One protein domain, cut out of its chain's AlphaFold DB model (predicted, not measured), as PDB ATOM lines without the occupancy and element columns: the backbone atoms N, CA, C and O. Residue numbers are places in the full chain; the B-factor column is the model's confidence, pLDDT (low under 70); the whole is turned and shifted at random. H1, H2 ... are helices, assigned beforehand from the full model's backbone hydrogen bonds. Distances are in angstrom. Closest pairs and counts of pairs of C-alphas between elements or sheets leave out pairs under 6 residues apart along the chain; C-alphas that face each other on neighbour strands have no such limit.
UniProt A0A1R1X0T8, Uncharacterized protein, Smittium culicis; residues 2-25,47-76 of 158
ATOM      1  N   ARG A   2     -23.480   6.946 165.568       68.88
ATOM      2  CA  ARG A   2     -23.658   7.099 167.033       68.88
ATOM      3  C   ARG A   2     -24.401   8.384 167.428       68.88
ATOM      4  O   ARG A   2     -24.781   8.530 168.580       68.88
ATOM      5  N   THR A   3     -24.632   9.281 166.478       74.00
ATOM      6  CA  THR A   3     -25.228  10.612 166.679       74.00
ATOM      7  C   THR A   3     -26.599  10.758 166.018       74.00
ATOM      8  O   THR A   3     -27.187  11.830 166.044       74.00
ATOM      9  N   SER A   4     -27.145   9.684 165.442       77.19
ATOM     10  CA  SER A   4     -28.518   9.677 164.936       77.19
ATOM     11  C   SER A   4     -29.533   9.603 166.052       77.19
ATOM     12  O   SER A   4     -29.357   8.838 167.002       77.19
ATOM     13  N   ASN A   5     -30.630  10.331 165.878       79.12
ATOM     14  CA  ASN A   5     -31.734  10.301 166.814       79.12
ATOM     15  C   ASN A   5     -32.493   8.966 166.732       79.12
ATOM     16  O   ASN A   5     -32.870   8.519 165.646       79.12
ATOM     17  N   ASN A   6     -32.732   8.334 167.879       81.25
ATOM     18  CA  ASN A   6     -33.621   7.188 167.965       81.25
ATOM     19  C   ASN A   6     -35.062   7.677 168.163       81.25
ATOM     20  O   ASN A   6     -35.371   8.273 169.187       81.25
ATOM     21  N   ARG A   7     -35.971   7.377 167.227       77.75
ATOM     22  CA  ARG A   7     -37.370   7.841 167.273       77.75
ATOM     23  C   ARG A   7     -38.126   7.435 168.548       77.75
ATOM     24  O   ARG A   7     -39.009   8.175 168.962       77.75
ATOM     25  N   THR A   8     -37.821   6.286 169.156       74.25
ATOM     26  CA  THR A   8     -38.513   5.836 170.380       74.25
ATOM     27  C   THR A   8     -37.963   6.478 171.649       74.25
ATOM     28  O   THR A   8     -38.723   6.721 172.579       74.25
ATOM     29  N   VAL A   9     -36.658   6.758 171.688       77.00
ATOM     30  CA  VAL A   9     -35.978   7.336 172.864       77.00
ATOM     31  C   VAL A   9     -35.898   8.865 172.770       77.00
ATOM     32  O   VAL A   9     -35.739   9.542 173.780       77.00
ATOM     33  N   GLY A  10     -36.018   9.426 171.566       76.81
ATOM     34  CA  GLY A  10     -35.893  10.857 171.284       76.81
ATOM     35  C   GLY A  10     -34.484  11.418 171.490       76.81
ATOM     36  O   GLY A  10     -34.314  12.632 171.433       76.81
ATOM     37  N   ARG A  11     -33.494  10.550 171.739       75.44
ATOM     38  CA  ARG A  11     -32.096  10.899 172.014       75.44
ATOM     39  C   ARG A  11     -31.144  10.113 171.131       75.44
ATOM     40  O   ARG A  11     -31.476   9.042 170.609       75.44
ATOM     41  N   THR A  12     -29.935  10.643 170.985       82.44
ATOM     42  CA  THR A  12     -28.860   9.967 170.246       82.44
ATOM     43  C   THR A  12     -28.076   9.015 171.161       82.44
ATOM     44  O   THR A  12     -27.951   9.280 172.358       82.44
ATOM     45  N   PRO A  13     -27.493   7.918 170.638       84.31
ATOM     46  CA  PRO A  13     -26.623   7.052 171.436       84.31
ATOM     47  C   PRO A  13     -25.450   7.793 172.101       84.31
ATOM     48  O   PRO A  13     -25.067   7.460 173.218       84.31
ATOM     49  N   ALA A  14     -24.891   8.811 171.440       81.50
ATOM     50  CA  ALA A  14     -23.845   9.663 172.000       81.50
ATOM     51  C   ALA A  14     -24.352  10.511 173.177       81.50
ATOM     52  O   ALA A  14     -23.679  10.602 174.197       81.50
ATOM     53  N   GLU A  15     -25.552  11.076 173.068       80.12
ATOM     54  CA  GLU A  15     -26.183  11.844 174.145       80.12
ATOM     55  C   GLU A  15     -26.485  10.972 175.369       80.12
ATOM     56  O   GLU A  15     -26.251  11.400 176.493       80.12
ATOM     57  N   MET A  16     -26.924   9.726 175.166       79.19
ATOM     58  CA  MET A  16     -27.118   8.774 176.266       79.19
ATOM     59  C   MET A  16     -25.808   8.412 176.977       79.19
ATOM     60  O   MET A  16     -25.815   8.176 178.183       79.19
ATOM     61  N   LEU A  17     -24.702   8.338 176.231       80.81
ATOM     62  CA  LEU A  17     -23.391   7.966 176.764       80.81
ATOM     63  C   LEU A  17     -22.722   9.123 177.514       80.81
ATOM     64  O   LEU A  17     -22.177   8.917 178.592       80.81
ATOM     65  N   TYR A  18     -22.751  10.322 176.934       80.38
ATOM     66  CA  TYR A  18     -22.015  11.481 177.445       80.38
ATOM     67  C   TYR A  18     -22.880  12.451 178.255       80.38
ATOM     68  O   TYR A  18     -22.354  13.405 178.818       80.38
ATOM     69  N   GLY A  19     -24.199  12.251 178.301       72.19
ATOM     70  CA  GLY A  19     -25.129  13.133 179.012       72.19
ATOM     71  C   GLY A  19     -25.265  14.531 178.403       72.19
ATOM     72  O   GLY A  19     -25.909  15.395 178.988       72.19
ATOM     73  N   MET A  20     -24.673  14.760 177.229       73.62
ATOM     74  CA  MET A  20     -24.685  16.036 176.526       73.62
ATOM     75  C   MET A  20     -24.835  15.823 175.022       73.62
ATOM     76  O   MET A  20     -24.374  14.826 174.457       73.62
ATOM     77  N   LYS A  21     -25.469  16.787 174.355       72.38
ATOM     78  CA  LYS A  21     -25.589  16.786 172.900       72.38
ATOM     79  C   LYS A  21     -24.241  17.173 172.293       72.38
ATOM     80  O   LYS A  21     -23.829  18.327 172.375       72.38
ATOM     81  N   LEU A  22     -23.559  16.208 171.680       70.44
ATOM     82  CA  LEU A  22     -22.330  16.491 170.945       70.44
ATOM     83  C   LEU A  22     -22.654  17.332 169.707       70.44
ATOM     84  O   LEU A  22     -23.516  16.968 168.905       70.44
ATOM     85  N   MET A  23     -21.925  18.431 169.533       66.62
ATOM     86  CA  MET A  23     -21.958  19.248 168.322       66.62
ATOM     87  C   MET A  23     -21.171  18.534 167.222       66.62
ATOM     88  O   MET A  23     -20.036  18.885 166.913       66.62
ATOM     89  N   THR A  24     -21.745  17.470 166.666       67.75
ATOM     90  CA  THR A  24     -21.192  16.819 165.477       67.75
ATOM     91  C   THR A  24     -21.847  17.397 164.231       67.75
ATOM     92  O   THR A  24     -23.073  17.533 164.232       67.75
ATOM     93  N   PRO A  25     -21.080  17.704 163.173       63.03
ATOM     94  CA  PRO A  25     -21.653  18.203 161.932       63.03
ATOM     95  C   PRO A  25     -22.628  17.165 161.365       63.03
ATOM     96  O   PRO A  25     -22.259  16.013 161.136       63.03
ATOM     97  N   TYR A  47     -32.171  15.979 183.046       55.53
ATOM     98  CA  TYR A  47     -31.587  14.808 182.387       55.53
ATOM     99  C   TYR A  47     -31.998  13.504 183.081       55.53
ATOM    100  O   TYR A  47     -32.405  12.550 182.407       55.53
ATOM    101  N   TYR A  48     -31.937  13.474 184.414       57.09
ATOM    102  CA  TYR A  48     -32.213  12.279 185.216       57.09
ATOM    103  C   TYR A  48     -33.710  11.979 185.325       57.09
ATOM    104  O   TYR A  48     -34.116  10.847 185.065       57.09
ATOM    105  N   ILE A  49     -34.541  13.001 185.563       59.53
ATOM    106  CA  ILE A  49     -35.998  12.842 185.726       59.53
ATOM    107  C   ILE A  49     -36.631  12.208 184.474       59.53
ATOM    108  O   ILE A  49     -37.428  11.274 184.559       59.53
ATOM    109  N   ASN A  50     -36.218  12.649 183.282       62.62
ATOM    110  CA  ASN A  50     -36.727  12.103 182.022       62.62
ATOM    111  C   ASN A  50     -36.238  10.671 181.741       62.62
ATOM    112  O   ASN A  50     -36.955   9.886 181.116       62.62
ATOM    113  N   ASN A  51     -35.036  10.312 182.202       67.75
ATOM    114  CA  ASN A  51     -34.509   8.958 182.043       67.75
ATOM    115  C   ASN A  51     -35.276   7.950 182.901       67.75
ATOM    116  O   ASN A  51     -35.529   6.841 182.436       67.75
ATOM    117  N   ASP A  52     -35.675   8.322 184.115       73.19
ATOM    118  CA  ASP A  52     -36.385   7.404 185.005       73.19
ATOM    119  C   ASP A  52     -37.820   7.142 184.528       73.19
ATOM    120  O   ASP A  52     -38.239   5.986 184.470       73.19
ATOM    121  N   ILE A  53     -38.507   8.166 184.008       75.12
ATOM    122  CA  ILE A  53     -39.812   8.002 183.340       75.12
ATOM    123  C   ILE A  53     -39.695   7.076 182.112       75.12
ATOM    124  O   ILE A  53     -40.564   6.235 181.866       75.12
ATOM    125  N   LEU A  54     -38.627   7.209 181.315       72.50
ATOM    126  CA  LEU A  54     -38.391   6.340 180.155       72.50
ATOM    127  C   LEU A  54     -38.083   4.896 180.566       72.50
ATOM    128  O   LEU A  54     -38.617   3.966 179.955       72.50
ATOM    129  N   LYS A  55     -37.262   4.694 181.604       77.81
ATOM    130  CA  LYS A  55     -36.979   3.365 182.163       77.81
ATOM    131  C   LYS A  55     -38.256   2.695 182.657       77.81
ATOM    132  O   LYS A  55     -38.476   1.529 182.342       77.81
ATOM    133  N   GLU A  56     -39.114   3.428 183.362       81.00
ATOM    134  CA  GLU A  56     -40.372   2.893 183.879       81.00
ATOM    135  C   GLU A  56     -41.322   2.490 182.745       81.00
ATOM    136  O   GLU A  56     -41.836   1.372 182.738       81.00
ATOM    137  N   LYS A  57     -41.481   3.332 181.713       80.56
ATOM    138  CA  LYS A  57     -42.270   2.983 180.516       80.56
ATOM    139  C   LYS A  57     -41.732   1.737 179.810       80.56
ATOM    140  O   LYS A  57     -42.514   0.864 179.426       80.56
ATOM    141  N   MET A  58     -40.410   1.630 179.653       77.31
ATOM    142  CA  MET A  58     -39.783   0.441 179.069       77.31
ATOM    143  C   MET A  58     -40.048  -0.804 179.920       77.31
ATOM    144  O   MET A  58     -40.460  -1.828 179.374       77.31
ATOM    145  N   TYR A  59     -39.901  -0.699 181.241       82.75
ATOM    146  CA  TYR A  59     -40.158  -1.789 182.178       82.75
ATOM    147  C   TYR A  59     -41.614  -2.271 182.135       82.75
ATOM    148  O   TYR A  59     -41.861  -3.468 181.993       82.75
ATOM    149  N   GLN A  60     -42.589  -1.356 182.160       83.19
ATOM    150  CA  GLN A  60     -44.007  -1.718 182.053       83.19
ATOM    151  C   GLN A  60     -44.312  -2.407 180.716       83.19
ATOM    152  O   GLN A  60     -44.982  -3.438 180.686       83.19
ATOM    153  N   SER A  61     -43.750  -1.904 179.609       79.38
ATOM    154  CA  SER A  61     -43.926  -2.526 178.291       79.38
ATOM    155  C   SER A  61     -43.324  -3.935 178.202       79.38
ATOM    156  O   SER A  61     -43.874  -4.800 177.517       79.38
ATOM    157  N   ALA A  62     -42.211  -4.191 178.900       76.62
ATOM    158  CA  ALA A  62     -41.610  -5.518 178.999       76.62
ATOM    159  C   ALA A  62     -42.506  -6.461 179.816       76.62
ATOM    160  O   ALA A  62     -42.846  -7.545 179.347       76.62
ATOM    161  N   LYS A  63     -43.000  -5.994 180.967       81.12
ATOM    162  CA  LYS A  63     -43.907  -6.746 181.846       81.12
ATOM    163  C   LYS A  63     -45.223  -7.133 181.162       81.12
ATOM    164  O   LYS A  63     -45.760  -8.217 181.385       81.12
ATOM    165  N   GLU A  64     -45.766  -6.272 180.303       75.44
ATOM    166  CA  GLU A  64     -46.954  -6.601 179.503       75.44
ATOM    167  C   GLU A  64     -46.688  -7.687 178.453       75.44
ATOM    168  O   GLU A  64     -47.558  -8.529 178.201       75.44
ATOM    169  N   LYS A  65     -45.500  -7.684 177.836       73.19
ATOM    170  CA  LYS A  65     -45.093  -8.735 176.892       73.19
ATOM    171  C   LYS A  65     -44.925 -10.075 177.602       73.19
ATOM    172  O   LYS A  65     -45.425 -11.072 177.086       73.19
ATOM    173  N   GLU A  66     -44.337 -10.078 178.795       71.50
ATOM    174  CA  GLU A  66     -44.221 -11.275 179.638       71.50
ATOM    175  C   GLU A  66     -45.597 -11.858 179.984       71.50
ATOM    176  O   GLU A  66     -45.835 -13.042 179.760       71.50
ATOM    177  N   LYS A  67     -46.563 -11.033 180.421       70.50
ATOM    178  CA  LYS A  67     -47.938 -11.501 180.697       70.50
ATOM    179  C   LYS A  67     -48.605 -12.138 179.475       70.50
ATOM    180  O   LYS A  67     -49.311 -13.138 179.600       70.50
ATOM    181  N   LYS A  68     -48.408 -11.564 178.283       65.44
ATOM    182  CA  LYS A  68     -48.943 -12.127 177.031       65.44
ATOM    183  C   LYS A  68     -48.269 -13.453 176.672       65.44
ATOM    184  O   LYS A  68     -48.958 -14.361 176.206       65.44
ATOM    185  N   GLN A  69     -46.964 -13.579 176.913       63.72
ATOM    186  CA  GLN A  69     -46.234 -14.837 176.750       63.72
ATOM    187  C   GLN A  69     -46.725 -15.902 177.735       63.72
ATOM    188  O   GLN A  69     -47.026 -17.009 177.304       63.72
ATOM    189  N   GLU A  70     -46.940 -15.566 179.007       62.72
ATOM    190  CA  GLU A  70     -47.414 -16.518 180.022       62.72
ATOM    191  C   GLU A  70     -48.774 -17.152 179.649       62.72
ATOM    192  O   GLU A  70     -49.003 -18.351 179.841       62.72
ATOM    193  N   ILE A  71     -49.680 -16.367 179.052       61.94
ATOM    194  CA  ILE A  71     -50.984 -16.850 178.559       61.94
ATOM    195  C   ILE A  71     -50.819 -17.840 177.393       61.94
ATOM    196  O   ILE A  71     -51.591 -18.797 177.273       61.94
ATOM    197  N   LEU A  72     -49.831 -17.615 176.524       59.78
ATOM    198  CA  LEU A  72     -49.512 -18.499 175.403       59.78
ATOM    199  C   LEU A  72     -48.818 -19.786 175.887       59.78
ATOM    200  O   LEU A  72     -49.126 -20.877 175.405       59.78
ATOM    201  N   GLU A  73     -47.946 -19.666 176.886       57.47
ATOM    202  CA  GLU A  73     -47.147 -20.747 177.472       57.47
ATOM    203  C   GLU A  73     -47.984 -21.781 178.231       57.47
ATOM    204  O   GLU A  73     -47.730 -22.978 178.097       57.47
ATOM    205  N   LYS A  74     -49.043 -21.366 178.943       59.62
ATOM    206  CA  LYS A  74     -49.966 -22.288 179.646       59.62
ATOM    207  C   LYS A  74     -50.683 -23.285 178.722       59.62
ATOM    208  O   LYS A  74     -51.352 -24.193 179.206       59.62
ATOM    209  N   LYS A  75     -50.575 -23.133 177.397       59.47
ATOM    210  CA  LYS A  75     -51.231 -23.995 176.399       59.47
ATOM    211  C   LYS A  75     -50.282 -24.952 175.673       59.47
ATOM    212  O   LYS A  75     -50.741 -25.665 174.768       59.47
ATOM    213  N   LEU A  76     -48.991 -24.973 176.014       61.47
ATOM    214  CA  LEU A  76     -48.040 -25.857 175.344       61.47
ATOM    215  C   LEU A  76     -48.307 -27.324 175.712       61.47
ATOM    216  O   LEU A  76     -48.449 -27.650 176.889       61.47
TER     217      LEU A  76
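What this domain is: This is residues 2 to 25 and 47 to 76 of the 158 residues of an uncharacterized protein of Smittium culicis (UniProt A0A1R1X0T8). A small looped head, residues 2 to 25 with the short helix H1, sits near one end of the long helix H2, whose residues 55 to 73 stick out from the body as a free arm. The printed part has 54 residues with two named helices, H1 then H2, and no named strand; the class is all helix. It is an extended rod, with a radius of gyration of the C-alphas of 16.4 A and spans of 53 by 23 by 15 A.

How they stand to each other: H1, residues 13 to 18, and H2, residues 47 to 73, are apart, with no C-alpha of the one within 8 A of the other. In both helices every O i to N i+4 pair is within hydrogen-bond range. Residues 55 to 76, of which 55 to 73 belong to H2, stand free.

Where its parts are: H1 begins at C-alpha 13, (-26.623, 7.052, 171.436). H2 measures 39.1 A, from C-alpha 47 at (-31.587, 14.808, 182.387) to C-alpha 73 at (-47.147, -20.747, 177.472).

The domain as a whole: The C-alphas farthest apart, Pro 25 and Lys 75, are 53.5 A apart. Residues 26 to 46 are not printed; C-alphas 25 and 47 are 23.0 A apart across the cut. The pLDDT is under 70 at residues 2, 23 to 25, 47 to 51 and 68 to 76.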